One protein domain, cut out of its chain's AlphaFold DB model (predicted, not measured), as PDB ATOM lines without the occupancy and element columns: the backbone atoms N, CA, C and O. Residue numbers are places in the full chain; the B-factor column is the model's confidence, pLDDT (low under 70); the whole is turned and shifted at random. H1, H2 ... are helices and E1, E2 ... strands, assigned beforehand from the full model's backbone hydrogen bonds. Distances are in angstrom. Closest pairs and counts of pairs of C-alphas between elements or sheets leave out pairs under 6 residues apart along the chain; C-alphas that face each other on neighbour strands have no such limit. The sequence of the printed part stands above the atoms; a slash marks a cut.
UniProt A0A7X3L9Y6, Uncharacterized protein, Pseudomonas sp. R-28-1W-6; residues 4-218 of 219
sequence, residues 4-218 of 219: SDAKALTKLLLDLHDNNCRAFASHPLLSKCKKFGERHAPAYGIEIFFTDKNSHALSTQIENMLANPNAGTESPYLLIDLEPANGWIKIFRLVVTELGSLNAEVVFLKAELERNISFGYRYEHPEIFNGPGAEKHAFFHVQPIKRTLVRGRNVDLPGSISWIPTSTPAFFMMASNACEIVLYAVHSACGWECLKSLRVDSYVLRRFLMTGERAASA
ATOM      1  N   SER A   4     321.472 365.675 306.527       91.19
ATOM      2  CA  SER A   4     321.770 367.110 306.648       91.19
ATOM      3  C   SER A   4     320.532 367.902 307.072       91.19
ATOM      4  O   SER A   4     320.583 368.626 308.068       91.19
ATOM      5  N   ASP A   5     319.416 367.704 306.374       91.69
ATOM      6  CA  ASP A   5     318.146 368.372 306.668       91.69
ATOM      7  C   ASP A   5     317.581 367.936 308.019       91.69
ATOM      8  O   ASP A   5     317.164 368.775 308.818       91.69
ATOM      9  N   ALA A   6     317.642 366.632 308.320       94.25
ATOM     10  CA  ALA A   6     317.220 366.095 309.610       94.25
ATOM     11  C   ALA A   6     317.997 366.744 310.766       94.25
ATOM     12  O   ALA A   6     317.397 367.172 311.747       94.25
ATOM     13  N   LYS A   7     319.320 366.899 310.633       95.19
ATOM     14  CA  LYS A   7     320.154 367.604 311.619       95.19
ATOM     15  C   LYS A   7     319.772 369.070 311.770       95.19
ATOM     16  O   LYS A   7     319.680 369.561 312.895       95.19
ATOM     17  N   ALA A   8     319.556 369.769 310.659       95.12
ATOM     18  CA  ALA A   8     319.187 371.179 310.671       95.12
ATOM     19  C   ALA A   8     317.827 371.402 311.359       95.12
ATOM     20  O   ALA A   8     317.708 372.285 312.211       95.12
ATOM     21  N   LEU A   9     316.832 370.565 311.054       95.62
ATOM     22  CA  LEU A   9     315.517 370.595 311.698       95.62
ATOM     23  C   LEU A   9     315.577 370.201 313.173       95.62
ATOM     24  O   LEU A   9     314.981 370.888 313.999       95.62
ATOM     25  N   THR A  10     316.311 369.143 313.528       96.94
ATOM     26  CA  THR A  10     316.522 368.762 314.933       96.94
ATOM     27  C   THR A  10     317.109 369.926 315.715       96.94
ATOM     28  O   THR A  10     316.596 370.269 316.776       96.94
ATOM     29  N   LYS A  11     318.146 370.578 315.174       96.44
ATOM     30  CA  LYS A  11     318.757 371.739 315.818       96.44
ATOM     31  C   LYS A  11     317.737 372.860 316.029       96.44
ATOM     32  O   LYS A  11     317.644 373.373 317.136       96.44
ATOM     33  N   LEU A  12     316.958 373.207 315.003       96.69
ATOM     34  CA  LEU A  12     315.914 374.229 315.105       96.69
ATOM     35  C   LEU A  12     314.899 373.901 316.212       96.69
ATOM     36  O   LEU A  12     314.629 374.744 317.063       96.69
ATOM     37  N   LEU A  13     314.353 372.683 316.216       97.38
ATOM     38  CA  LEU A  13     313.344 372.252 317.188       97.38
ATOM     39  C   LEU A  13     313.879 372.275 318.626       97.38
ATOM     40  O   LEU A  13     313.167 372.667 319.547       97.38
ATOM     41  N   LEU A  14     315.136 371.877 318.812       97.31
ATOM     42  CA  LEU A  14     315.794 371.859 320.114       97.31
ATOM     43  C   LEU A  14     316.193 373.253 320.602       97.31
ATOM     44  O   LEU A  14     315.986 373.564 321.772       97.31
ATOM     45  N   ASP A  15     316.674 374.123 319.711       96.75
ATOM     46  CA  ASP A  15     316.928 375.527 320.041       96.75
ATOM     47  C   ASP A  15     315.626 376.217 320.483       96.75
ATOM     48  O   ASP A  15     315.609 376.929 321.490       96.75
ATOM     49  N   LEU A  16     314.520 375.992 319.757       97.12
ATOM     50  CA  LEU A  16     313.194 376.475 320.144       97.12
ATOM     51  C   LEU A  16     312.801 375.930 321.519       97.12
ATOM     52  O   LEU A  16     312.383 376.703 322.380       97.12
ATOM     53  N   HIS A  17     312.997 374.632 321.751       97.62
ATOM     54  CA  HIS A  17     312.682 374.004 323.026       97.62
ATOM     55  C   HIS A  17     313.430 374.627 324.205       97.62
ATOM     56  O   HIS A  17     312.807 375.094 325.161       97.62
ATOM     57  N   ASP A  18     314.754 374.698 324.123       96.38
ATOM     58  CA  ASP A  18     315.591 375.209 325.206       96.38
ATOM     59  C   ASP A  18     315.337 376.697 325.471       96.38
ATOM     60  O   ASP A  18     315.297 377.139 326.626       96.38
ATOM     61  N   ASN A  19     315.146 377.496 324.418       95.50
ATOM     62  CA  ASN A  19     314.842 378.918 324.553       95.50
ATOM     63  C   ASN A  19     313.505 379.135 325.262       95.50
ATOM     64  O   ASN A  19     313.438 379.912 326.220       95.50
ATOM     65  N   ASN A  20     312.464 378.416 324.847       96.31
ATOM     66  CA  ASN A  20     311.138 378.574 325.428       96.31
ATOM     67  C   ASN A  20     311.026 377.943 326.816       96.31
ATOM     68  O   ASN A  20     310.348 378.509 327.664       96.31
ATOM     69  N   CYS A  21     311.739 376.859 327.124       95.50
ATOM     70  CA  CYS A  21     311.826 376.338 328.492       95.50
ATOM     71  C   CYS A  21     312.458 377.358 329.451       95.50
ATOM     72  O   CYS A  21     311.944 377.575 330.552       95.50
ATOM     73  N   ARG A  22     313.530 378.041 329.022       94.75
ATOM     74  CA  ARG A  22     314.154 379.121 329.806       94.75
ATOM     75  C   ARG A  22     313.208 380.306 330.005       94.75
ATOM     76  O   ARG A  22     313.066 380.772 331.133       94.75
ATOM     77  N   ALA A  23     312.545 380.761 328.943       94.44
ATOM     78  CA  ALA A  23     311.579 381.858 329.014       94.44
ATOM     79  C   ALA A  23     310.344 381.498 329.858       94.44
ATOM     80  O   ALA A  23     309.865 382.303 330.650       94.44
ATOM     81  N   PHE A  24     309.851 380.265 329.750       94.94
ATOM     82  CA  PHE A  24     308.723 379.768 330.530       94.94
ATOM     83  C   PHE A  24     309.027 379.766 332.030       94.94
ATOM     84  O   PHE A  24     308.203 380.203 332.832       94.94
ATOM     85  N   ALA A  25     310.225 379.315 332.416       91.69
ATOM     86  CA  ALA A  25     310.647 379.275 333.813       91.69
ATOM     87  C   ALA A  25     310.727 380.669 334.459       91.69
ATOM     88  O   ALA A  25     310.462 380.799 335.655       91.69
ATOM     89  N   SER A  26     311.062 381.704 333.682       89.31
ATOM     90  CA  SER A  26     311.187 383.082 334.166       89.31
ATOM     91  C   SER A  26     309.891 383.897 334.080       89.31
ATOM     92  O   SER A  26     309.823 384.975 334.672       89.31
ATOM     93  N   HIS A  27     308.848 383.410 333.395       90.75
ATOM     94  CA  HIS A  27     307.649 384.204 333.123       90.75
ATOM     95  C   HIS A  27     306.521 384.007 334.164       90.75
ATOM     96  O   HIS A  27     305.905 382.937 334.227       90.75
ATOM     97  N   PRO A  28     306.126 385.044 334.933       86.06
ATOM     98  CA  PRO A  28     305.165 384.902 336.035       86.06
ATOM     99  C   PRO A  28     303.742 384.541 335.577       86.06
ATOM    100  O   PRO A  28     303.077 383.721 336.218       86.06
ATOM    101  N   LEU A  29     303.278 385.089 334.443       84.69
ATOM    102  CA  LEU A  29     301.927 384.817 333.917       84.69
ATOM    103  C   LEU A  29     301.735 383.368 333.436       84.69
ATOM    104  O   LEU A  29     300.604 382.897 333.357       84.69
ATOM    105  N   LEU A  30     302.824 382.642 333.163       89.81
ATOM    106  CA  LEU A  30     302.776 381.257 332.684       89.81
ATOM    107  C   LEU A  30     302.816 380.232 333.826       89.81
ATOM    108  O   LEU A  30     302.716 379.029 333.595       89.81
ATOM    109  N   SER A  31     302.888 380.693 335.077       86.12
ATOM    110  CA  SER A  31     302.941 379.839 336.269       86.12
ATOM    111  C   SER A  31     301.789 378.831 336.362       86.12
ATOM    112  O   SER A  31     302.007 377.694 336.778       86.12
ATOM    113  N   LYS A  32     300.581 379.194 335.910       89.69
ATOM    114  CA  LYS A  32     299.413 378.292 335.868       89.69
ATOM    115  C   LYS A  32     299.587 377.130 334.884       89.69
ATOM    116  O   LYS A  32     299.021 376.057 335.087       89.69
ATOM    117  N   CYS A  33     300.393 377.322 333.843       94.38
ATOM    118  CA  CYS A  33     300.697 376.308 332.839       94.38
ATOM    119  C   CYS A  33     301.788 375.327 333.298       94.38
ATOM    120  O   CYS A  33     302.073 374.379 332.575       94.38
ATOM    121  N   LYS A  34     302.376 375.484 334.501       92.75
ATOM    122  CA  LYS A  34     303.425 374.577 335.019       92.75
ATOM    123  C   LYS A  34     302.998 373.112 335.056       92.75
ATOM    124  O   LYS A  34     303.833 372.241 334.848       92.75
ATOM    125  N   LYS A  35     301.706 372.841 335.254       93.81
ATOM    126  CA  LYS A  35     301.133 371.486 335.206       93.81
ATOM    127  C   LYS A  35     301.298 370.776 333.857       93.81
ATOM    128  O   LYS A  35     301.222 369.557 333.822       93.81
ATOM    129  N   PHE A  36     301.528 371.520 332.771       96.06
ATOM    130  CA  PHE A  36     301.816 370.972 331.443       96.06
ATOM    131  C   PHE A  36     303.308 370.689 331.218       96.06
ATOM    132  O   PHE A  36     303.674 370.296 330.119       96.06
ATOM    133  N   GLY A  37     304.175 370.887 332.215       96.56
ATOM    134  CA  GLY A  37     305.552 370.395 332.173       96.56
ATOM    135  C   GLY A  37     305.639 368.967 332.712       96.56
ATOM    136  O   GLY A  37     305.009 368.657 333.725       96.56
ATOM    137  N   GLU A  38     306.451 368.120 332.074       96.06
ATOM    138  CA  GLU A  38     306.634 366.687 332.384       96.06
ATOM    139  C   GLU A  38     306.801 366.407 333.878       96.06
ATOM    140  O   GLU A  38     306.135 365.535 334.429       96.06
ATOM    141  N   ARG A  39     307.609 367.216 334.567       95.25
ATOM    142  CA  ARG A  39     307.851 367.089 336.010       95.25
ATOM    143  C   ARG A  39     306.594 367.202 336.873       95.25
ATOM    144  O   ARG A  39     306.516 366.586 337.932       95.25
ATOM    145  N   HIS A  40     305.640 368.035 336.469       94.75
ATOM    146  CA  HIS A  40     304.439 368.328 337.250       94.75
ATOM    147  C   HIS A  40     303.230 367.534 336.770       94.75
ATOM    148  O   HIS A  40     302.318 367.290 337.557       94.75
ATOM    149  N   ALA A  41     303.226 367.117 335.506       92.88
ATOM    150  CA  ALA A  41     302.098 366.464 334.864       92.88
ATOM    151  C   ALA A  41     301.504 365.288 335.673       92.88
ATOM    152  O   ALA A  41     300.282 365.278 335.841       92.88
ATOM    153  N   PRO A  42     302.299 364.385 336.296       93.31
ATOM    154  CA  PRO A  42     301.759 363.304 337.125       93.31
ATOM    155  C   PRO A  42     300.939 363.791 338.325       93.31
ATOM    156  O   PRO A  42     299.867 363.259 338.594       93.31
ATOM    157  N   ALA A  43     301.406 364.832 339.022       94.44
ATOM    158  CA  ALA A  43     300.725 365.371 340.202       94.44
ATOM    159  C   ALA A  43     299.378 366.030 339.861       94.44
ATOM    160  O   ALA A  43     298.504 366.126 340.717       94.44
ATOM    161  N   TYR A  44     299.211 366.471 338.611       91.38
ATOM    162  CA  TYR A  44     297.989 367.103 338.110       91.38
ATOM    163  C   TYR A  44     297.152 366.184 337.205       91.38
ATOM    164  O   TYR A  44     296.163 366.650 336.642       91.38
ATOM    165  N   GLY A  45     297.539 364.915 337.032       90.94
ATOM    166  CA  GLY A  45     296.846 363.978 336.138       90.94
ATOM    167  C   GLY A  45     296.840 364.413 334.668       90.94
ATOM    168  O   GLY A  45     295.887 364.138 333.946       90.94
ATOM    169  N   ILE A  46     297.867 365.141 334.226       92.56
ATOM    170  CA  ILE A  46     298.001 365.617 332.848       92.56
ATOM    171  C   ILE A  46     298.733 364.564 332.011       92.56
ATOM    172  O   ILE A  46     299.845 364.165 332.344       92.56
ATOM    173  N   GLU A  47     298.138 364.151 330.892       93.06
ATOM    174  CA  GLU A  47     298.762 363.200 329.953       93.06
ATOM    175  C   GLU A  47     299.438 363.881 328.749       93.06
ATOM    176  O   GLU A  47     300.310 363.288 328.117       93.06
ATOM    177  N   ILE A  48     299.080 365.137 328.451       95.56
ATOM    178  CA  ILE A  48     299.693 365.954 327.393       95.56
ATOM    179  C   ILE A  48     300.539 367.054 328.036       95.56
ATOM    180  O   ILE A  48     300.007 368.018 328.590       95.56
ATOM    181  N   PHE A  49     301.857 366.899 327.964       96.31
ATOM    182  CA  PHE A  49     302.836 367.778 328.597       96.31
ATOM    183  C   PHE A  49     304.084 367.919 327.726       96.31
ATOM    184  O   PHE A  49     304.407 366.996 326.984       96.31
ATOM    185  N   PHE A  50     304.809 369.035 327.837       97.00
ATOM    186  CA  PHE A  50     306.135 369.175 327.231       97.00
ATOM    187  C   PHE A  50     307.212 368.541 328.114       97.00
ATOM    188  O   PHE A  50     307.117 368.571 329.343       97.00
ATOM    189  N   THR A  51     308.228 367.962 327.481       96.81
ATOM    190  CA  THR A  51     309.329 367.280 328.167       96.81
ATOM    191  C   THR A  51     310.216 368.253 328.947       96.81
ATOM    192  O   THR A  51     310.357 369.410 328.558       96.81
ATOM    193  N   ASP A  52     310.811 367.793 330.052       93.94
ATOM    194  CA  ASP A  52     311.858 368.532 330.780       93.94
ATOM    195  C   ASP A  52     313.279 368.031 330.460       93.94
ATOM    196  O   ASP A  52     314.261 368.474 331.064       93.94
ATOM    197  N   LYS A  53     313.396 367.127 329.479       93.12
ATOM    198  CA  LYS A  53     314.672 366.620 328.971       93.12
ATOM    199  C   LYS A  53     315.445 367.713 328.241       93.12
ATOM    200  O   LYS A  53     314.889 368.490 327.475       93.12
ATOM    201  N   ASN A  54     316.762 367.713 328.428       85.31
ATOM    202  CA  ASN A  54     317.648 368.617 327.700       85.31
ATOM    203  C   ASN A  54     317.824 368.197 326.228       85.31
ATOM    204  O   ASN A  54     317.649 367.031 325.862       85.31
ATOM    205  N   SER A  55     318.260 369.146 325.399       89.81
ATOM    206  CA  SER A  55     318.531 368.932 323.974       89.81
ATOM    207  C   SER A  55     319.467 367.766 323.668       89.81
ATOM    208  O   SER A  55     319.242 367.037 322.704       89.81
ATOM    209  N   HIS A  56     320.490 367.524 324.494       87.94
ATOM    210  CA  HIS A  56     321.419 366.417 324.263       87.94
ATOM    211  C   HIS A  56     320.717 365.053 324.333       87.94
ATOM    212  O   HIS A  56     320.949 364.195 323.482       87.94
ATOM    213  N   ALA A  57     319.805 364.875 325.293       88.81
ATOM    214  CA  ALA A  57     319.030 363.647 325.452       88.81
ATOM    215  C   ALA A  57     318.002 363.424 324.326       88.81
ATOM    216  O   ALA A  57     317.599 362.287 324.083       88.81
ATOM    217  N   LEU A  58     317.572 364.492 323.647       94.00
ATOM    218  CA  LEU A  58     316.530 364.455 322.617       94.00
ATOM    219  C   LEU A  58     317.087 364.423 321.185       94.00
ATOM    220  O   LEU A  58     316.422 363.900 320.291       94.00
ATOM    221  N   SER A  59     318.302 364.935 320.962       95.38
ATOM    222  CA  SER A  59     318.889 365.125 319.626       95.38
ATOM    223  C   SER A  59     318.893 363.853 318.794       95.38
ATOM    224  O   SER A  59     318.332 363.834 317.702       95.38
ATOM    225  N   THR A  60     319.467 362.770 319.321       93.44
ATOM    226  CA  THR A  60     319.550 361.497 318.596       93.44
ATOM    227  C   THR A  60     318.166 360.924 318.308       93.44
ATOM    228  O   THR A  60     317.942 360.372 317.235       93.44
ATOM    229  N   GLN A  61     317.219 361.064 319.241       93.81
ATOM    230  CA  GLN A  61     315.859 360.557 319.064       93.81
ATOM    231  C   GLN A  61     315.128 361.295 317.934       93.81
ATOM    232  O   GLN A  61     314.564 360.646 317.055       93.81
ATOM    233  N   ILE A  62     315.146 362.631 317.948       96.50
ATOM    234  CA  ILE A  62     314.467 363.456 316.940       96.50
ATOM    235  C   ILE A  62     315.140 363.288 315.576       96.50
ATOM    236  O   ILE A  62     314.452 363.028 314.593       96.50
ATOM    237  N   GLU A  63     316.474 363.356 315.512       95.81
ATOM    238  CA  GLU A  63     317.216 363.191 314.256       95.81
ATOM    239  C   GLU A  63     316.944 361.824 313.623       95.81
ATOM    240  O   GLU A  63     316.655 361.748 312.427       95.81
ATOM    241  N   ASN A  64     316.964 360.751 314.421       93.44
ATOM    242  CA  ASN A  64     316.654 359.414 313.921       93.44
ATOM    243  C   ASN A  64     315.216 359.312 313.418       93.44
ATOM    244  O   ASN A  64     315.003 358.693 312.385       93.44
ATOM    245  N   MET A  65     314.250 359.929 314.097       94.38
ATOM    246  CA  MET A  65     312.850 359.909 313.668       94.38
ATOM    247  C   MET A  65     312.631 360.677 312.358       94.38
ATOM    248  O   MET A  65     311.859 360.238 311.511       94.38
ATOM    249  N   LEU A  66     313.345 361.790 312.159       94.19
ATOM    250  CA  LEU A  66     313.314 362.571 310.918       94.19
ATOM    251  C   LEU A  66     313.990 361.837 309.747       94.19
ATOM    252  O   LEU A  66     313.505 361.886 308.613       94.19
ATOM    253  N   ALA A  67     315.118 361.172 310.006       92.81
ATOM    254  CA  ALA A  67     315.895 360.480 308.979       92.81
ATOM    255  C   ALA A  67     315.332 359.087 308.642       92.81
ATOM    256  O   ALA A  67     315.301 358.715 307.471       92.81
ATOM    257  N   ASN A  68     314.892 358.341 309.658       91.94
ATOM    258  CA  ASN A  68     314.447 356.947 309.595       91.94
ATOM    259  C   ASN A  68     313.184 356.754 310.468       91.94
ATOM    260  O   ASN A  68     313.272 356.187 311.563       91.94
ATOM    261  N   PRO A  69     312.014 357.250 310.028       90.06
ATOM    262  CA  PRO A  69     310.781 357.157 310.804       90.06
ATOM    263  C   PRO A  69     310.405 355.690 311.058       90.06
ATOM    264  O   PRO A  69     310.261 354.905 310.122       90.06
ATOM    265  N   ASN A  70     310.252 355.322 312.332       91.19
ATOM    266  CA  ASN A  70     309.814 353.985 312.731       91.19
ATOM    267  C   ASN A  70     308.294 353.974 312.930       91.19
ATOM    268  O   ASN A  70     307.770 354.833 313.640       91.19
ATOM    269  N   ALA A  71     307.599 353.020 312.315       90.38
ATOM    270  CA  ALA A  71     306.142 352.940 312.355       90.38
ATOM    271  C   ALA A  71     305.598 352.908 313.793       90.38
ATOM    272  O   ALA A  71     306.190 352.284 314.678       90.38
ATOM    273  N   GLY A  72     304.488 353.613 314.024       87.69
ATOM    274  CA  GLY A  72     303.805 353.648 315.323       87.69
ATOM    275  C   GLY A  72     304.592 354.338 316.446       87.69
ATOM    276  O   GLY A  72     304.317 354.110 317.625       87.69
ATOM    277  N   THR A  73     305.599 355.155 316.116       91.81
ATOM    278  CA  THR A  73     306.400 355.887 317.111       91.81
ATOM    279  C   THR A  73     306.061 357.371 317.177       91.81
ATOM    280  O   THR A  73     305.520 357.963 316.250       91.81
ATOM    281  N   GLU A  74     306.409 357.994 318.299       94.12
ATOM    282  CA  GLU A  74     306.147 359.404 318.576       94.12
ATOM    283  C   GLU A  74     307.308 360.018 319.364       94.12
ATOM    284  O   GLU A  74     307.959 359.350 320.179       94.12
ATOM    285  N   SER A  75     307.594 361.298 319.129       95.44
ATOM    286  CA  SER A  75     308.532 362.045 319.964       95.44
ATOM    287  C   SER A  75     307.834 362.548 321.234       95.44
ATOM    288  O   SER A  75     306.611 362.730 321.248       95.44
ATOM    289  N   PRO A  76     308.590 362.856 322.303       95.56
ATOM    290  CA  PRO A  76     308.089 363.728 323.355       95.56
ATOM    291  C   PRO A  76     307.626 365.062 322.762       95.56
ATOM    292  O   PRO A  76     308.125 365.494 321.717       95.56
ATOM    293  N   TYR A  77     306.698 365.725 323.447       97.50
ATOM    294  CA  TYR A  77     306.328 367.089 323.098       97.50
ATOM    295  C   TYR A  77     307.430 368.065 323.507       97.50
ATOM    296  O   TYR A  77     307.880 368.078 324.652       97.50
ATOM    297  N   LEU A  78     307.815 368.919 322.572       98.19
ATOM    298  CA  LEU A  78     308.730 370.033 322.744       98.19
ATOM    299  C   LEU A  78     307.922 371.309 322.945       98.19
ATOM    300  O   LEU A  78     306.963 371.553 322.222       98.19
ATOM    301  N   LEU A  79     308.319 372.142 323.896       97.81
ATOM    302  CA  LEU A  79     307.792 373.496 324.055       97.81
ATOM    303  C   LEU A  79     308.405 374.426 323.000       97.81
ATOM    304  O   LEU A  79     309.542 374.834 323.168       97.81
ATOM    305  N   ILE A  80     307.693 374.747 321.924       97.56
ATOM    306  CA  ILE A  80     308.291 375.430 320.760       97.56
ATOM    307  C   ILE A  80     308.039 376.933 320.697       97.56
ATOM    308  O   ILE A  80     308.789 377.621 320.012       97.56
ATOM    309  N   ASP A  81     307.027 377.444 321.402       97.56
ATOM    310  CA  ASP A  81     306.728 378.877 321.448       97.56
ATOM    311  C   ASP A  81     305.790 379.226 322.622       97.56
ATOM    312  O   ASP A  81     305.127 378.355 323.204       97.56
ATOM    313  N   LEU A  82     305.743 380.510 322.979       96.69
ATOM    314  CA  LEU A  82     304.970 381.075 324.081       96.69
ATOM    315  C   LEU A  82     304.228 382.332 323.608       96.69
ATOM    316  O   LEU A  82     304.811 383.199 322.970       96.69
ATOM    317  N   GLU A  83     302.980 382.516 324.043       94.44
ATOM    318  CA  GLU A  83     302.281 383.806 323.936       94.44
ATOM    319  C   GLU A  83     301.908 384.311 325.334       94.44
ATOM    320  O   GLU A  83     300.760 384.166 325.781       94.44
ATOM    321  N   PRO A  84     302.861 384.908 326.072       88.94
ATOM    322  CA  PRO A  84     302.656 385.201 327.484       88.94
ATOM    323  C   PRO A  84     301.562 386.238 327.747       88.94
ATOM    324  O   PRO A  84     300.885 386.149 328.769       88.94
ATOM    325  N   ALA A  85     301.342 387.169 326.810       89.19
ATOM    326  CA  ALA A  85     300.271 388.163 326.884       89.19
ATOM    327  C   ALA A  85     298.875 387.519 326.979       89.19
ATOM    328  O   ALA A  85     297.997 388.035 327.664       89.19
ATOM    329  N   ASN A  86     298.693 386.361 326.338       88.44
ATOM    330  CA  ASN A  86     297.428 385.628 326.295       88.44
ATOM    331  C   ASN A  86     297.432 384.364 327.174       88.44
ATOM    332  O   ASN A  86     296.386 383.730 327.356       88.44
ATOM    333  N   GLY A  87     298.592 384.004 327.734       91.75
ATOM    334  CA  GLY A  87     298.791 382.833 328.584       91.75
ATOM    335  C   GLY A  87     298.852 381.502 327.831       91.75
ATOM    336  O   GLY A  87     298.610 380.463 328.448       91.75
ATOM    337  N   TRP A  88     299.141 381.512 326.525       95.06
ATOM    338  CA  TRP A  88     299.280 380.283 325.739       95.06
ATOM    339  C   TRP A  88     300.712 379.764 325.758       95.06
ATOM    340  O   TRP A  88     301.674 380.528 325.680       95.06
ATOM    341  N   ILE A  89     300.834 378.443 325.797       97.56
ATOM    342  CA  ILE A  89     302.048 377.724 325.427       97.56
ATOM    343  C   ILE A  89     301.760 376.868 324.197       97.56
ATOM    344  O   ILE A  89     300.642 376.369 324.035       97.56
ATOM    345  N   LYS A  90     302.763 376.683 323.341       98.00
ATOM    346  CA  LYS A  90     302.651 375.888 322.119       98.00
ATOM    347  C   LYS A  90     303.628 374.734 322.195       98.00
ATOM    348  O   LYS A  90     304.828 374.936 322.385       98.00
ATOM    349  N   ILE A  91     303.107 373.523 322.066       98.12
ATOM    350  CA  ILE A  91     303.905 372.306 322.106       98.12
ATOM    351  C   ILE A  91     303.832 371.579 320.770       98.12
ATOM    352  O   ILE A  91     302.808 371.611 320.091       98.12
ATOM    353  N   PHE A  92     304.922 370.920 320.403       98.06
ATOM    354  CA  PHE A  92     305.096 370.236 319.130       98.06
ATOM    355  C   PHE A  92     305.620 368.831 319.340       98.06
ATOM    356  O   PHE A  92     306.486 368.623 320.185       98.06
ATOM    357  N   ARG A  93     305.180 367.877 318.526       96.75
ATOM    358  CA  ARG A  93     305.853 366.581 318.428       96.75
ATOM    359  C   ARG A  93     305.812 366.019 317.021       96.75
ATOM    360  O   ARG A  93     304.961 366.381 316.212       96.75
ATOM    361  N   LEU A  94     306.707 365.073 316.782       96.19
ATOM    362  CA  LEU A  94     306.679 364.196 315.626       96.19
ATOM    363  C   LEU A  94     305.843 362.957 315.949       96.19
ATOM    364  O   LEU A  94     305.929 362.413 317.052       96.19
ATOM    365  N   VAL A  95     305.052 362.511 314.980       93.81
ATOM    366  CA  VAL A  95     304.260 361.279 315.066       93.81
ATOM    367  C   VAL A  95     304.460 360.509 313.777       93.81
ATOM    368  O   VAL A  95     304.307 361.069 312.696       93.81
ATOM    369  N   VAL A  96     304.798 359.233 313.875       91.25
ATOM    370  CA  VAL A  96     304.929 358.341 312.729       91.25
ATOM    371  C   VAL A  96     303.725 357.412 312.709       91.25
ATOM    372  O   VAL A  96     303.433 356.743 313.699       91.25
ATOM    373  N   THR A  97     303.006 357.371 311.590       87.38
ATOM    374  CA  THR A  97     301.850 356.479 311.437       87.38
ATOM    375  C   THR A  97     302.269 355.008 311.482       87.38
ATOM    376  O   THR A  97     303.441 354.670 311.315       87.38
ATOM    377  N   GLU A  98     301.305 354.102 311.638       84.75
ATOM    378  CA  GLU A  98     301.533 352.651 311.498       84.75
ATOM    379  C   GLU A  98     302.077 352.263 310.108       84.75
ATOM    380  O   GLU A  98     302.711 351.227 309.945       84.75
ATOM    381  N   LEU A  99     301.872 353.118 309.100       81.44
ATOM    382  CA  LEU A  99     302.402 352.941 307.744       81.44
ATOM    383  C   LEU A  99     303.805 353.547 307.559       81.44
ATOM    384  O   LEU A  99     304.347 353.507 306.458       81.44
ATOM    385  N   GLY A 100     304.399 354.124 308.610       84.06
ATOM    386  CA  GLY A 100     305.739 354.719 308.571       84.06
ATOM    387  C   GLY A 100     305.792 356.171 308.076       84.06
ATOM    388  O   GLY A 100     306.883 356.718 307.918       84.06
ATOM    389  N   SER A 101     304.648 356.822 307.846       85.69
ATOM    390  CA  SER A 101     304.607 358.220 307.397       85.69
ATOM    391  C   SER A 101     304.879 359.174 308.556       85.69
ATOM    392  O   SER A 101     304.193 359.127 309.576       85.69
ATOM    393  N   LEU A 102     305.861 360.059 308.385       90.44
ATOM    394  CA  LEU A 102     306.200 361.084 309.366       90.44
ATOM    395  C   LEU A 102     305.243 362.278 309.268       90.44
ATOM    396  O   LEU A 102     305.174 362.951 308.240       90.44
ATOM    397  N   ASN A 103     304.590 362.571 310.386       91.75
ATOM    398  CA  ASN A 103     303.664 363.672 310.592       91.75
ATOM    399  C   ASN A 103     304.149 364.562 311.747       91.75
ATOM    400  O   ASN A 103     305.055 364.207 312.510       91.75
ATOM    401  N   ALA A 104     303.500 365.712 311.911       94.81
ATOM    402  CA  ALA A 104     303.732 366.611 313.035       94.81
ATOM    403  C   ALA A 104     302.419 366.979 313.731       94.81
ATOM    404  O   ALA A 104     301.381 367.119 313.090       94.81
ATOM    405  N   GLU A 105     302.465 367.176 315.042       95.94
ATOM    406  CA  GLU A 105     301.348 367.701 315.822       95.94
ATOM    407  C   GLU A 105     301.767 368.969 316.544       95.94
ATOM    408  O   GLU A 105     302.826 369.012 317.166       95.94
ATOM    409  N   VAL A 106     300.903 369.978 316.495       96.94
ATOM    410  CA  VAL A 106     301.021 371.207 317.278       96.94
ATOM    411  C   VAL A 106     299.803 371.310 318.177       96.94
ATOM    412  O   VAL A 106     298.671 371.208 317.707       96.94
ATOM    413  N   VAL A 107     300.026 371.546 319.466       97.12
ATOM    414  CA  VAL A 107     298.966 371.753 320.452       97.12
ATOM    415  C   VAL A 107     299.197 373.072 321.178       97.12
ATOM    416  O   VAL A 107     300.287 373.354 321.673       97.12
ATOM    417  N   PHE A 108     298.144 373.870 321.263       96.75
ATOM    418  CA  PHE A 108     298.090 375.128 321.990       96.75
ATOM    419  C   PHE A 108     297.393 374.859 323.318       96.75
ATOM    420  O   PHE A 108     296.268 374.355 323.345       96.75
ATOM    421  N   LEU A 109     298.063 375.169 324.424       96.44
ATOM    422  CA  LEU A 109     297.578 374.905 325.773       96.44
ATOM    423  C   LEU A 109     297.519 376.197 326.580       96.44
ATOM    424  O   LEU A 109     298.454 376.999 326.574       96.44
ATOM    425  N   LYS A 110     296.437 376.359 327.336       94.88
ATOM    426  CA  LYS A 110     296.264 377.431 328.310       94.88
ATOM    427  C   LYS A 110     295.600 376.892 329.568       94.88
ATOM    428  O   LYS A 110     294.689 376.065 329.514       94.88
ATOM    429  N   ALA A 111     296.058 377.376 330.717       93.25
ATOM    430  CA  ALA A 111     295.437 377.113 332.007       93.25
ATOM    431  C   ALA A 111     294.668 378.353 332.483       93.25
ATOM    432  O   ALA A 111     295.254 379.417 332.690       93.25
ATOM    433  N   GLU A 112     293.363 378.205 332.691       88.44
ATOM    434  CA  GLU A 112     292.508 379.206 333.327       88.44
ATOM    435  C   GLU A 112     292.229 378.829 334.789       88.44
ATOM    436  O   GLU A 112     292.720 377.814 335.283       88.44
ATOM    437  N   LEU A 113     291.498 379.685 335.514       81.88
ATOM    438  CA  LEU A 113     291.243 379.499 336.948       81.88
ATOM    439  C   LEU A 113     290.489 378.190 337.236       81.88
ATOM    440  O   LEU A 113     290.849 377.472 338.161       81.88
ATOM    441  N   GLU A 114     289.485 377.875 336.417       83.88
ATOM    442  CA  GLU A 114     288.559 376.759 336.657       83.88
ATOM    443  C   GLU A 114     288.716 375.607 335.659       83.88
ATOM    444  O   GLU A 114     288.173 374.525 335.863       83.88
ATOM    445  N   ARG A 115     289.453 375.814 334.560       88.88
ATOM    446  CA  ARG A 115     289.606 374.806 333.504       88.88
ATOM    447  C   ARG A 115     290.863 374.996 332.669       88.88
ATOM    448  O   ARG A 115     291.511 376.038 332.691       88.88
ATOM    449  N   ASN A 116     291.177 373.967 331.895       93.69
ATOM    450  CA  ASN A 116     292.120 374.065 330.787       93.69
ATOM    451  C   ASN A 116     291.382 374.462 329.516       93.69
ATOM    452  O   ASN A 116     290.193 374.176 329.381       93.69
ATOM    453  N   ILE A 117     292.105 375.077 328.588       93.81
ATOM    454  CA  ILE A 117     291.652 375.269 327.216       93.81
ATOM    455  C   ILE A 117     292.759 374.794 326.287       93.81
ATOM    456  O   ILE A 117     293.934 375.116 326.495       93.81
ATOM    457  N   SER A 118     292.379 374.044 325.258       95.19
ATOM    458  CA  SER A 118     293.302 373.655 324.204       95.19
ATOM    459  C   SER A 118     292.658 373.528 322.835       95.19
ATOM    460  O   SER A 118     291.454 373.312 322.681       95.19
ATOM    461  N   PHE A 119     293.507 373.632 321.827       94.38
ATOM    462  CA  PHE A 119     293.233 373.200 320.469       94.38
ATOM    463  C   PHE A 119     294.536 372.707 319.850       94.38
ATOM    464  O   PHE A 119     295.623 373.052 320.313       94.38
ATOM    465  N   GLY A 120     294.446 371.885 318.816       93.88
ATOM    466  CA  GLY A 120     295.631 371.378 318.149       93.88
ATOM    467  C   GLY A 120     295.353 370.988 316.717       93.88
ATOM    468  O   GLY A 120     294.200 370.825 316.310       93.88
ATOM    469  N   TYR A 121     296.434 370.819 315.972       93.06
ATOM    470  CA  TYR A 121     296.413 370.419 314.579       93.06
ATOM    471  C   TYR A 121     297.452 369.331 314.338       93.06
ATOM    472  O   TYR A 121     298.570 369.401 314.852       93.06
ATOM    473  N   ARG A 122     297.084 368.352 313.518       92.12
ATOM    474  CA  ARG A 122     297.986 367.363 312.944       92.12
ATOM    475  C   ARG A 122     298.251 367.715 311.486       92.12
ATOM    476  O   ARG A 122     297.317 367.953 310.728       92.12
ATOM    477  N   TYR A 123     299.525 367.756 311.129       91.25
ATOM    478  CA  TYR A 123     300.039 367.964 309.783       91.25
ATOM    479  C   TYR A 123     300.416 366.588 309.245       91.25
ATOM    480  O   TYR A 123     301.409 366.009 309.691       91.25
ATOM    481  N   GLU A 124     299.596 366.040 308.354       84.00
ATOM    482  CA  GLU A 124     299.703 364.649 307.911       84.00
ATOM    483  C   GLU A 124     299.701 364.500 306.393       84.00
ATOM    484  O   GLU A 124     298.914 365.140 305.698       84.00
ATOM    485  N   HIS A 125     300.562 363.627 305.866       71.50
ATOM    486  CA  HIS A 125     300.407 363.170 304.486       71.50
ATOM    487  C   HIS A 125     299.158 362.280 304.384       71.50
ATOM    488  O   HIS A 125     298.970 361.421 305.250       71.50
ATOM    489  N   PRO A 126     298.317 362.444 303.347       58.19
ATOM    490  CA  PRO A 126     297.199 361.548 303.133       58.19
ATOM    491  C   PRO A 126     297.720 360.130 302.911       58.19
ATOM    492  O   PRO A 126     298.808 359.920 302.370       58.19
ATOM    493  N   GLU A 127     296.928 359.169 303.373       52.69
ATOM    494  CA  GLU A 127     297.195 357.744 303.229       52.69
ATOM    495  C   GLU A 127     297.509 357.377 301.770       52.69
ATOM    496  O   GLU A 127     297.077 358.038 300.825       52.69
ATOM    497  N   ILE A 128     298.301 356.320 301.586       52.25
ATOM    498  CA  ILE A 128     298.725 355.833 300.272       52.25
ATOM    499  C   ILE A 128     297.483 355.377 299.489       52.25
ATOM    500  O   ILE A 128     297.026 354.243 299.619       52.25
ATOM    501  N   PHE A 129     296.932 356.253 298.650       52.72
ATOM    502  CA  PHE A 129     295.855 355.902 297.732       52.72
ATOM    503  C   PHE A 129     296.459 355.291 296.469       52.72
ATOM    504  O   PHE A 129     296.736 355.982 295.494       52.72
ATOM    505  N   ASN A 130     296.674 353.978 296.468       50.47
ATOM    506  CA  ASN A 130     297.073 353.256 295.260       50.47
ATOM    507  C   ASN A 130     295.858 353.114 294.320       50.47
ATOM    508  O   ASN A 130     295.142 352.116 294.374       50.47
ATOM    509  N   GLY A 131     295.592 354.121 293.478       54.75
ATOM    510  CA  GLY A 131     294.525 354.065 292.472       54.75
ATOM    511  C   GLY A 131     294.316 355.355 291.656       54.75
ATOM    512  O   GLY A 131     294.913 356.391 291.956       54.75
ATOM    513  N   PRO A 132     293.461 355.323 290.613       43.06
ATOM    514  CA  PRO A 132     293.142 356.496 289.797       43.06
ATOM    515  C   PRO A 132     292.553 357.624 290.657       43.06
ATOM    516  O   PRO A 132     291.495 357.463 291.258       43.06
ATOM    517  N   GLY A 133     293.232 358.775 290.715       48.12
ATOM    518  CA  GLY A 133     292.867 359.893 291.598       48.12
ATOM    519  C   GLY A 133     293.839 360.145 292.755       48.12
ATOM    520  O   GLY A 133     293.693 361.170 293.415       48.12
ATOM    521  N   ALA A 134     294.862 359.299 292.940       51.28
ATOM    522  CA  ALA A 134     295.967 359.528 293.881       51.28
ATOM    523  C   ALA A 134     296.583 360.933 293.737       51.28
ATOM    524  O   ALA A 134     296.838 361.630 294.716       51.28
ATOM    525  N   GLU A 135     296.724 361.395 292.495       47.81
ATOM    526  CA  GLU A 135     297.306 362.698 292.161       47.81
ATOM    527  C   GLU A 135     296.407 363.887 292.542       47.81
ATOM    528  O   GLU A 135     296.888 365.007 292.700       47.81
ATOM    529  N   LYS A 136     295.102 363.662 292.752       46.97
ATOM    530  CA  LYS A 136     294.156 364.707 293.188       46.97
ATOM    531  C   LYS A 136     294.279 365.030 294.680       46.97
ATOM    532  O   LYS A 136     293.774 366.060 295.117       46.97
ATOM    533  N   HIS A 137     294.967 364.176 295.437       50.72
ATOM    534  CA  HIS A 137     295.196 364.304 296.875       50.72
ATOM    535  C   HIS A 137     296.694 364.362 297.207       50.72
ATOM    536  O   HIS A 137     297.098 363.984 298.295       50.72
ATOM    537  N   ALA A 138     297.537 364.893 296.314       49.31
ATOM    538  CA  ALA A 138     298.969 365.127 296.564       49.31
ATOM    539  C   ALA A 138     299.263 366.223 297.626       49.31
ATOM    540  O   ALA A 138     300.367 366.762 297.700       49.31
ATOM    541  N   PHE A 139     298.267 366.582 298.436       63.31
ATOM    542  CA  PHE A 139     298.312 367.637 299.440       63.31
ATOM    543  C   PHE A 139     298.313 367.006 300.826       63.31
ATOM    544  O   PHE A 139     297.497 366.134 301.095       63.31
ATOM    545  N   PHE A 140     299.184 367.463 301.723       70.62
ATOM    546  CA  PHE A 140     299.083 367.088 303.129       70.62
ATOM    547  C   PHE A 140     297.902 367.832 303.776       70.62
ATOM    548  O   PHE A 140     297.531 368.942 303.368       70.62
ATOM    549  N   HIS A 141     297.289 367.199 304.768       78.12
ATOM    550  CA  HIS A 141     296.153 367.727 305.501       78.12
ATOM    551  C   HIS A 141     296.615 368.391 306.790       78.12
ATOM    552  O   HIS A 141     297.478 367.883 307.507       78.12
ATOM    553  N   VAL A 142     295.988 369.520 307.108       85.62
ATOM    554  CA  VAL A 142     295.994 370.057 308.468       85.62
ATOM    555  C   VAL A 142     294.675 369.666 309.114       85.62
ATOM    556  O   VAL A 142     293.641 370.268 308.823       85.62
ATOM    557  N   GLN A 143     294.691 368.646 309.963       86.38
ATOM    558  CA  GLN A 143     293.496 368.152 310.634       86.38
ATOM    559  C   GLN A 143     293.437 368.670 312.072       86.38
ATOM    560  O   GLN A 143     294.369 368.436 312.845       86.38
ATOM    561  N   PRO A 144     292.356 369.353 312.476       89.50
ATOM    562  CA  PRO A 144     292.160 369.686 313.876       89.50
ATOM    563  C   PRO A 144     292.042 368.412 314.720       89.50
ATOM    564  O   PRO A 144     291.311 367.486 314.360       89.50
ATOM    565  N   ILE A 145     292.728 368.373 315.860       90.94
ATOM    566  CA  ILE A 145     292.721 367.226 316.772       90.94
ATOM    567  C   ILE A 145     292.067 367.586 318.108       90.94
ATOM    568  O   ILE A 145     292.263 368.668 318.657       90.94
ATOM    569  N   LYS A 146     291.280 366.645 318.638       91.25
ATOM    570  CA  LYS A 146     290.742 366.663 320.016       91.25
ATOM    571  C   LYS A 146     291.300 365.533 320.873       91.25
ATOM    572  O   LYS A 146     291.251 365.602 322.095       91.25
ATOM    573  N   ARG A 147     291.827 364.505 320.212       91.31
ATOM    574  CA  ARG A 147     292.437 363.314 320.788       91.31
ATOM    575  C   ARG A 147     293.717 363.020 320.049       91.31
ATOM    576  O   ARG A 147     293.819 363.315 318.859       91.31
ATOM    577  N   THR A 148     294.655 362.400 320.738       90.44
ATOM    578  CA  THR A 148     295.865 361.902 320.110       90.44
ATOM    579  C   THR A 148     296.377 360.645 320.801       90.44
ATOM    580  O   THR A 148     295.975 360.337 321.922       90.44
ATOM    581  N   LEU A 149     297.234 359.893 320.114       88.31
ATOM    582  CA  LEU A 149     297.817 358.670 320.648       88.31
ATOM    583  C   LEU A 149     299.026 359.022 321.519       88.31
ATOM    584  O   LEU A 149     299.892 359.795 321.107       88.31
ATOM    585  N   VAL A 150     299.071 358.487 322.733       86.88
ATOM    586  CA  VAL A 150     300.232 358.566 323.620       86.88
ATOM    587  C   VAL A 150     300.501 357.167 324.152       86.88
ATOM    588  O   VAL A 150     299.676 356.598 324.873       86.88
ATOM    589  N   ARG A 151     301.653 356.593 323.794       85.31
ATOM    590  CA  ARG A 151     302.078 355.234 324.174       85.31
ATOM    591  C   ARG A 151     300.993 354.189 323.880       85.31
ATOM    592  O   ARG A 151     300.644 353.388 324.746       85.31
ATOM    593  N   GLY A 152     300.409 354.253 322.684       82.50
ATOM    594  CA  GLY A 152     299.365 353.325 322.238       82.50
ATOM    595  C   GLY A 152     297.978 353.541 322.859       82.50
ATOM    596  O   GLY A 152     297.082 352.733 322.630       82.50
ATOM    597  N   ARG A 153     297.763 354.611 323.637       89.88
ATOM    598  CA  ARG A 153     296.458 354.934 324.237       89.88
ATOM    599  C   ARG A 153     295.913 356.245 323.684       89.88
ATOM    600  O   ARG A 153     296.658 357.207 323.532       89.88
ATOM    601  N   ASN A 154     294.613 356.282 323.393       91.25
ATOM    602  CA  ASN A 154     293.934 357.515 322.993       91.25
ATOM    603  C   ASN A 154     293.774 358.433 324.205       91.25
ATOM    604  O   ASN A 154     293.141 358.051 325.187       91.25
ATOM    605  N   VAL A 155     294.317 359.640 324.104       93.50
ATOM    606  CA  VAL A 155     294.309 360.668 325.145       93.50
ATOM    607  C   VAL A 155     293.588 361.904 324.619       93.50
ATOM    608  O   VAL A 155     293.887 362.388 323.524       93.50
ATOM    609  N   ASP A 156     292.637 362.424 325.395       93.25
ATOM    610  CA  ASP A 156     291.958 363.688 325.106       93.25
ATOM    611  C   ASP A 156     292.897 364.882 325.342       93.25
ATOM    612  O   ASP A 156     293.622 364.943 326.339       93.25
ATOM    613  N   LEU A 157     292.860 365.876 324.448       93.56
ATOM    614  CA  LEU A 157     293.570 367.127 324.693       93.56
ATOM    615  C   LEU A 157     292.936 367.862 325.892       93.56
ATOM    616  O   LEU A 157     291.706 368.009 325.942       93.56
ATOM    617  N   PRO A 158     293.738 368.369 326.852       91.25
ATOM    618  CA  PRO A 158     293.213 368.991 328.063       91.25
ATOM    619  C   PRO A 158     292.325 370.201 327.760       91.25
ATOM    620  O   PRO A 158     292.803 371.227 327.284       91.25
ATOM    621  N   GLY A 159     291.028 370.110 328.063       89.75
ATOM    622  CA  GLY A 159     290.097 371.216 327.823       89.75
ATOM    623  C   GLY A 159     289.907 371.553 326.343       89.75
ATOM    624  O   GLY A 159     289.774 372.727 325.996       89.75
ATOM    625  N   SER A 160     289.954 370.540 325.473       91.31
ATOM    626  CA  SER A 160     289.767 370.726 324.033       91.31
ATOM    627  C   SER A 160     288.495 371.518 323.714       91.31
ATOM    628  O   SER A 160     287.415 371.272 324.259       91.31
ATOM    629  N   ILE A 161     288.622 372.503 322.828       86.38
ATOM    630  CA  ILE A 161     287.502 373.353 322.429       86.38
ATOM    631  C   ILE A 161     286.470 372.522 321.648       86.38
ATOM    632  O   ILE A 161     286.763 371.930 320.606       86.38
ATOM    633  N   SER A 162     285.227 372.499 322.138       82.69
ATOM    634  CA  SER A 162     284.173 371.603 321.642       82.69
ATOM    635  C   SER A 162     283.703 371.916 320.220       82.69
ATOM    636  O   SER A 162     283.388 370.988 319.474       82.69
ATOM    637  N   TRP A 163     283.694 373.187 319.815       81.06
ATOM    638  CA  TRP A 163     283.182 373.612 318.508       81.06
ATOM    639  C   TRP A 163     284.154 373.376 317.346       81.06
ATOM    640  O   TRP A 163     283.746 373.506 316.196       81.06
ATOM    641  N   ILE A 164     285.415 373.011 317.608       78.94
ATOM    642  CA  ILE A 164     286.389 372.771 316.536       78.94
ATOM    643  C   ILE A 164     285.960 371.537 315.724       78.94
ATOM    644  O   ILE A 164     285.846 370.446 316.301       78.94
ATOM    645  N   PRO A 165     285.716 371.672 314.408       75.31
ATOM    646  CA  PRO A 165     285.353 370.540 313.568       75.31
ATOM    647  C   PRO A 165     286.575 369.641 313.362       75.31
ATOM    648  O   PRO A 165     287.644 370.113 312.996       75.31
ATOM    649  N   THR A 166     286.423 368.337 313.594       76.50
ATOM    650  CA  THR A 166     287.499 367.342 313.404       76.50
ATOM    651  C   THR A 166     287.247 366.414 312.215       76.50
ATOM    652  O   THR A 166     288.090 365.580 311.898       76.50
ATOM    653  N   SER A 167     286.075 366.527 311.584       66.94
ATOM    654  CA  SER A 167     285.587 365.653 310.509       66.94
ATOM    655  C   SER A 167     286.033 366.075 309.110       66.94
ATOM    656  O   SER A 167     285.736 365.381 308.142       66.94
ATOM    657  N   THR A 168     286.693 367.223 308.971       63.09
ATOM    658  CA  THR A 168     287.109 367.760 307.673       63.09
ATOM    659  C   THR A 168     288.496 368.380 307.817       63.09
ATOM    660  O   THR A 168     288.709 369.114 308.790       63.09
ATOM    661  N   PRO A 169     289.442 368.103 306.897       62.69
ATOM    662  CA  PRO A 169     290.720 368.801 306.864       62.69
ATOM    663  C   PRO A 169     290.484 370.307 306.836       62.69
ATOM    664  O   PRO A 169     289.660 370.794 306.063       62.69
ATOM    665  N   ALA A 170     291.201 371.047 307.677       60.59
ATOM    666  CA  ALA A 170     291.076 372.495 307.712       60.59
ATOM    667  C   ALA A 170     291.639 373.118 306.426       60.59
ATOM    668  O   ALA A 170     291.065 374.075 305.914       60.59
ATOM    669  N   PHE A 171     292.731 372.557 305.883       67.19
ATOM    670  CA  PHE A 171     293.406 373.071 304.688       67.19
ATOM    671  C   PHE A 171     294.099 371.958 303.892       67.19
ATOM    672  O   PHE A 171     294.640 371.017 304.477       67.19
ATOM    673  N   PHE A 172     294.135 372.125 302.566       62.69
ATOM    674  CA  PHE A 172     295.003 371.374 301.656       62.69
ATOM    675  C   PHE A 172     296.266 372.194 301.403       62.69
ATOM    676  O   PHE A 172     296.184 373.330 300.931       62.69
ATOM    677  N   MET A 173     297.432 371.634 301.710       68.06
ATOM    678  CA  MET A 173     298.712 372.287 301.454       68.06
ATOM    679  C   MET A 173     299.656 371.342 300.720       68.06
ATOM    680  O   MET A 173     299.651 370.135 300.927       68.06
ATOM    681  N   MET A 174     300.460 371.892 299.815       65.50
ATOM    682  CA  MET A 174     301.444 371.107 299.077       65.50
ATOM    683  C   MET A 174     302.709 370.979 299.928       65.50
ATOM    684  O   MET A 174     303.302 371.994 300.302       65.50
ATOM    685  N   ALA A 175     303.101 369.739 300.218       65.56
ATOM    686  CA  ALA A 175     304.412 369.385 300.749       65.56
ATOM    687  C   ALA A 175     304.958 368.246 299.897       65.56
ATOM    688  O   ALA A 175     304.310 367.209 299.748       65.56
ATOM    689  N   SER A 176     306.145 368.434 299.341       68.75
ATOM    690  CA  SER A 176     306.811 367.425 298.521       68.75
ATOM    691  C   SER A 176     307.521 366.368 299.366       68.75
ATOM    692  O   SER A 176     307.926 365.334 298.842       68.75
ATOM    693  N   ASN A 177     307.705 366.619 300.667       76.62
ATOM    694  CA  ASN A 177     308.356 365.701 301.593       76.62
ATOM    695  C   ASN A 177     307.999 366.008 303.061       76.62
ATOM    696  O   ASN A 177     307.443 367.056 303.394       76.62
ATOM    697  N   ALA A 178     308.413 365.113 303.960       82.50
ATOM    698  CA  ALA A 178     308.173 365.256 305.392       82.50
ATOM    699  C   ALA A 178     308.935 366.425 306.057       82.50
ATOM    700  O   ALA A 178     308.535 366.883 307.124       82.50
ATOM    701  N   CYS A 179     310.011 366.941 305.442       86.94
ATOM    702  CA  CYS A 179     310.674 368.155 305.937       86.94
ATOM    703  C   CYS A 179     309.718 369.343 305.832       86.94
ATOM    704  O   CYS A 179     309.558 370.102 306.784       86.94
ATOM    705  N   GLU A 180     309.031 369.484 304.702       86.94
ATOM    706  CA  GLU A 180     308.079 370.570 304.494       86.94
ATOM    707  C   GLU A 180     306.890 370.494 305.454       86.94
ATOM    708  O   GLU A 180     306.483 371.531 305.969       86.94
ATOM    709  N   ILE A 181     306.406 369.295 305.800       88.56
ATOM    710  CA  ILE A 181     305.395 369.111 306.859       88.56
ATOM    711  C   ILE A 181     305.851 369.733 308.180       88.56
ATOM    712  O   ILE A 181     305.113 370.515 308.785       88.56
ATOM    713  N   VAL A 182     307.075 369.418 308.615       93.00
ATOM    714  CA  VAL A 182     307.643 369.970 309.851       93.00
ATOM    715  C   VAL A 182     307.768 371.490 309.748       93.00
ATOM    716  O   VAL A 182     307.408 372.192 310.690       93.00
ATOM    717  N   LEU A 183     308.199 372.019 308.599       93.06
ATOM    718  CA  LEU A 183     308.294 373.464 308.374       93.06
ATOM    719  C   LEU A 183     306.936 374.164 308.457       93.06
ATOM    720  O   LEU A 183     306.844 375.208 309.097       93.06
ATOM    721  N   TYR A 184     305.885 373.606 307.852       92.12
ATOM    722  CA  TYR A 184     304.531 374.155 307.953       92.12
ATOM    723  C   TYR A 184     304.025 374.159 309.398       92.12
ATOM    724  O   TYR A 184     303.432 375.149 309.824       92.12
ATOM    725  N   ALA A 185     304.270 373.079 310.142       94.12
ATOM    726  CA  ALA A 185     303.873 372.954 311.540       94.12
ATOM    727  C   ALA A 185     304.633 373.929 312.457       94.12
ATOM    728  O   ALA A 185     304.041 374.552 313.333       94.12
ATOM    729  N   VAL A 186     305.940 374.111 312.244       96.12
ATOM    730  CA  VAL A 186     306.731 375.092 313.001       96.12
ATOM    731  C   VAL A 186     306.305 376.513 312.641       96.12
ATOM    732  O   VAL A 186     306.062 377.311 313.541       96.12
ATOM    733  N   HIS A 187     306.154 376.825 311.353       94.12
ATOM    734  CA  HIS A 187     305.733 378.145 310.885       94.12
ATOM    735  C   HIS A 187     304.363 378.553 311.441       94.12
ATOM    736  O   HIS A 187     304.192 379.683 311.894       94.12
ATOM    737  N   SER A 188     303.379 377.649 311.421       91.00
ATOM    738  CA  SER A 188     302.032 377.945 311.925       91.00
ATOM    739  C   SER A 188     302.004 378.214 313.428       91.00
ATOM    740  O   SER A 188     301.154 378.967 313.899       91.00
ATOM    741  N   ALA A 189     302.923 377.602 314.175       94.31
ATOM    742  CA  ALA A 189     303.027 377.762 315.613       94.31
ATOM    743  C   ALA A 189     303.870 378.983 316.002       94.31
ATOM    744  O   ALA A 189     303.451 379.742 316.867       94.31
ATOM    745  N   CYS A 190     305.027 379.175 315.366       94.94
ATOM    746  CA  CYS A 190     306.092 380.075 315.827       94.94
ATOM    747  C   CYS A 190     306.319 381.296 314.923       94.94
ATOM    748  O   CYS A 190     307.171 382.126 315.227       94.94
ATOM    749  N   GLY A 191     305.632 381.382 313.781       92.00
ATOM    750  CA  GLY A 191     305.930 382.374 312.749       92.00
ATOM    751  C   GLY A 191     307.159 382.021 311.901       92.00
ATOM    752  O   GLY A 191     307.824 380.999 312.087       92.00
ATOM    753  N   TRP A 192     307.455 382.872 310.920       93.19
ATOM    754  CA  TRP A 192     308.527 382.655 309.939       93.19
ATOM    755  C   TRP A 192     309.905 383.067 310.470       93.19
ATOM    756  O   TRP A 192     310.930 382.594 309.982       93.19
ATOM    757  N   GLU A 193     309.951 383.933 311.478       93.31
ATOM    758  CA  GLU A 193     311.163 384.527 312.027       93.31
ATOM    759  C   GLU A 193     312.100 383.467 312.604       93.31
ATOM    760  O   GLU A 193     313.317 383.554 312.423       93.31
ATOM    761  N   CYS A 194     311.537 382.433 313.239       93.12
ATOM    762  CA  CYS A 194     312.308 381.319 313.784       93.12
ATOM    763  C   CYS A 194     313.047 380.512 312.702       93.12
ATOM    764  O   CYS A 194     314.078 379.900 312.979       93.12
ATOM    765  N   LEU A 195     312.573 380.561 311.453       94.31
ATOM    766  CA  LEU A 195     313.113 379.790 310.338       94.31
ATOM    767  C   LEU A 195     314.315 380.465 309.657       94.31
ATOM    768  O   LEU A 195     314.988 379.830 308.849       94.31
ATOM    769  N   LYS A 196     314.631 381.730 309.976       91.38
ATOM    770  CA  LYS A 196     315.707 382.513 309.322       91.38
ATOM    771  C   LYS A 196     317.087 381.854 309.389       91.38
ATOM    772  O   LYS A 196     317.918 382.015 308.490       91.38
ATOM    773  N   SER A 197     317.358 381.151 310.485       85.50
ATOM    774  CA  SER A 197     318.640 380.480 310.722       85.50
ATOM    775  C   SER A 197     318.736 379.121 310.028       85.50
ATOM    776  O   SER A 197     319.835 378.581 309.900       85.50
ATOM    777  N   LEU A 198     317.613 378.580 309.546       91.81
ATOM    778  CA  LEU A 198     317.569 377.261 308.945       91.81
ATOM    779  C   LEU A 198     318.272 377.272 307.580       91.81
ATOM    780  O   LEU A 198     318.156 378.211 306.788       91.81
ATOM    781  N   ARG A 199     319.054 376.225 307.323       87.31
ATOM    782  CA  ARG A 199     319.831 376.033 306.090       87.31
ATOM    783  C   ARG A 199     319.425 374.714 305.444       87.31
ATOM    784  O   ARG A 199     320.181 373.754 305.466       87.31
ATOM    785  N   VAL A 200     318.198 374.689 304.932       87.81
ATOM    786  CA  VAL A 200     317.597 373.554 304.221       87.81
ATOM    787  C   VAL A 200     317.152 374.039 302.847       87.81
ATOM    788  O   VAL A 200     316.530 375.098 302.743       87.81
ATOM    789  N   ASP A 201     317.457 373.288 301.791       86.38
ATOM    790  CA  ASP A 201     316.961 373.613 300.453       86.38
ATOM    791  C   ASP A 201     315.506 373.149 300.308       86.38
ATOM    792  O   ASP A 201     315.211 372.028 299.906       86.38
ATOM    793  N   SER A 202     314.573 374.024 300.682       86.50
ATOM    794  CA  SER A 202     313.138 373.784 300.545       86.50
ATOM    795  C   SER A 202     312.461 374.963 299.857       86.50
ATOM    796  O   SER A 202     312.685 376.133 300.187       86.50
ATOM    797  N   TYR A 203     311.579 374.650 298.905       83.69
ATOM    798  CA  TYR A 203     310.722 375.645 298.269       83.69
ATOM    799  C   TYR A 203     309.825 376.344 299.299       83.69
ATOM    800  O   TYR A 203     309.714 377.573 299.287       83.69
ATOM    801  N   VAL A 204     309.242 375.577 300.222       86.19
ATOM    802  CA  VAL A 204     308.384 376.088 301.297       86.19
ATOM    803  C   VAL A 204     309.150 377.035 302.220       86.19
ATOM    804  O   VAL A 204     308.672 378.140 302.476       86.19
ATOM    805  N   LEU A 205     310.369 376.667 302.638       90.81
ATOM    806  CA  LEU A 205     311.210 377.543 303.463       90.81
ATOM    807  C   LEU A 205     311.473 378.884 302.767       90.81
ATOM    808  O   LEU A 205     311.222 379.942 303.345       90.81
ATOM    809  N   ARG A 206     311.923 378.852 301.504       89.62
ATOM    810  CA  ARG A 206     312.159 380.073 300.714       89.62
ATOM    811  C   ARG A 206     310.906 380.938 300.623       89.62
ATOM    812  O   ARG A 206     310.988 382.155 300.778       89.62
ATOM    813  N   ARG A 207     309.746 380.324 300.383       87.75
ATOM    814  CA  ARG A 207     308.470 381.037 300.276       87.75
ATOM    815  C   ARG A 207     308.094 381.736 301.583       87.75
ATOM    816  O   ARG A 207     307.682 382.895 301.526       87.75
ATOM    817  N   PHE A 208     308.229 381.065 302.727       90.50
ATOM    818  CA  PHE A 208     307.937 381.669 304.032       90.50
ATOM    819  C   PHE A 208     308.830 382.869 304.316       90.50
ATOM    820  O   PHE A 208     308.312 383.933 304.645       90.50
ATOM    821  N   LEU A 209     310.141 382.729 304.110       90.44
ATOM    822  CA  LEU A 209     311.096 383.811 304.345       90.44
ATOM    823  C   LEU A 209     310.813 385.019 303.437       90.44
ATOM    824  O   LEU A 209     310.662 386.128 303.937       90.44
ATOM    825  N   MET A 210     310.618 384.804 302.129       88.19
ATOM    826  CA  MET A 210     310.299 385.898 301.198       88.19
ATOM    827  C   MET A 210     308.983 386.610 301.534       88.19
ATOM    828  O   MET A 210     308.883 387.830 301.413       88.19
ATOM    829  N   THR A 211     307.944 385.853 301.896       82.50
ATOM    830  CA  THR A 211     306.624 386.434 302.194       82.50
ATOM    831  C   THR A 211     306.665 387.216 303.502       82.50
ATOM    832  O   THR A 211     306.136 388.324 303.562       82.50
ATOM    833  N   GLY A 212     307.331 386.671 304.522       79.31
ATOM    834  CA  GLY A 212     307.500 387.321 305.816       79.31
ATOM    835  C   GLY A 212     308.298 388.620 305.727       79.31
ATOM    836  O   GLY A 212     307.864 389.642 306.255       79.31
ATOM    837  N   GLU A 213     309.407 388.631 304.984       82.44
ATOM    838  CA  GLU A 213     310.214 389.843 304.771       82.44
ATOM    839  C   GLU A 213     309.424 390.949 304.062       82.44
ATOM    840  O   GLU A 213     309.456 392.103 304.489       82.44
ATOM    841  N   ARG A 214     308.652 390.598 303.026       81.06
ATOM    842  CA  ARG A 214     307.783 391.556 302.327       81.06
ATOM    843  C   ARG A 214     306.682 392.110 303.225       81.06
ATOM    844  O   ARG A 214     306.379 393.297 303.139       81.06
ATOM    845  N   ALA A 215     306.088 391.266 304.069       71.06
ATOM    846  CA  ALA A 215     305.071 391.696 305.019       71.06
ATOM    847  C   ALA A 215     305.658 392.677 306.042       71.06
ATOM    848  O   ALA A 215     305.048 393.704 306.310       71.06
ATOM    849  N   ALA A 216     306.866 392.412 306.549       75.62
ATOM    850  CA  ALA A 216     307.551 393.307 307.478       75.62
ATOM    851  C   ALA A 216     307.922 394.662 306.851       75.62
ATOM    852  O   ALA A 216     307.898 395.666 307.546       75.62
ATOM    853  N   SER A 217     308.238 394.710 305.551       71.31
ATOM    854  CA  SER A 217     308.546 395.969 304.851       71.31
ATOM    855  C   SER A 217     307.323 396.823 304.488       71.31
ATOM    856  O   SER A 217     307.488 397.924 303.970       71.31
ATOM    857  N   ALA A 218     306.108 396.301 304.677       60.56
ATOM    858  CA  ALA A 218     304.860 396.979 304.327       60.56
ATOM    859  C   ALA A 218     304.240 397.782 305.491       60.56
ATOM    860  O   ALA A 218     303.209 398.426 305.289       60.56
TER     861      ALA A 218
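This is residues 4 to 218 of the 219 residues of an uncharacterized protein of Pseudomonas sp. R-28-1W-6 (UniProt A0A7X3L9Y6). A strongly twisted six-stranded sheet, curled like part of a barrel, wraps round one helix, H6, and the long helix H1 runs beside its edge strand E1. H4 packs on H1, H8 packs on H6 with residues 204 to 205, and a small hairpin, E6 and E7, turns away from the end of E5. The printed part has 215 residues, with eight named helices and eight named strands in the order H1 H2 H3 H4 E1 E2 E3 E4 H5 E5 E6 E7 E8 H6 H7 H8. The large sheet runs E1 E2 E3 E4 E5 E8, antiparallel; the class is mixed, and the whole is compact, with a radius of gyration of the C-alphas of 17.1 A and spans of 51 by 41 by 36 A.

E1, residues 78 to 83, E2, 88 to 96, E3, 102 to 111, and E4, 116 to 124, form a meander, each strand the antiparallel neighbour of the one before; E5, 139 to 145, and E8, 171 to 174, follow in the sheet. Within hydrogen-bond range across successive pairs are N 80 and O 90, 2.9 A, N 91 and O 107, 2.9 A, N 106 and O 121, 2.9 A, N 122 and O 143, 2.8 A, and N 140 and O 173, 2.8 A. The sheet curls round H6, residues 178 to 190; the closest C-alphas of E3 and H6, Ala 104 and Val 182, are 6.1 A apart. H1, residues 4 to 26, stands at the sheet's level, height 1.0 A. It touches H4, residues 55 to 67, opposite ways at 36 degrees, only just a steep tilt; the closest C-alphas are Ala 6 and Leu 66, 5.4 A. With H2, residues 28 to 36, there are three layers, helices on both faces: H4 and H6 on one, H2 on the other. H3, residues 41 to 44, only just touches H2, only at the corner, with 3 pairs of C-alphas within 8 A. H8, residues 203 to 216, touches H6 at a shallow tilt of 21 degrees, the same way, closest at C-alphas 180 and 204, 6.4 A. H7, residues 193 to 197, touches H8. E5 runs on into E6, residues 147 to 150, at 95 degrees; its hairpin partner is E7, 153 to 156, with N 148 and O 155 2.9 A apart. H5, residues 134 to 137, touches no helix. Every O i to N i+4 pair is within range in H1, H6 and H8, against 7 of 9 in H4, 0 of 5 in H2 and 0 of 1 in H7; for O i to N i+3, H2 has 4 of 6 and H7 1 of 2.

H1 runs 33.5 A from C-alpha 4 at (321.770, 367.110, 306.648); E3 spans 29.8 A, and H8 ends at C-alpha 216 (307.551, 393.307, 307.478).

The farthest C-alphas, Pro 28 and Pro 132, are 55.6 A apart. The printed part has no cut; the link E7 to E8 is long. Residues 126 to 139, 167 to 176 and 218 have pLDDT under 70.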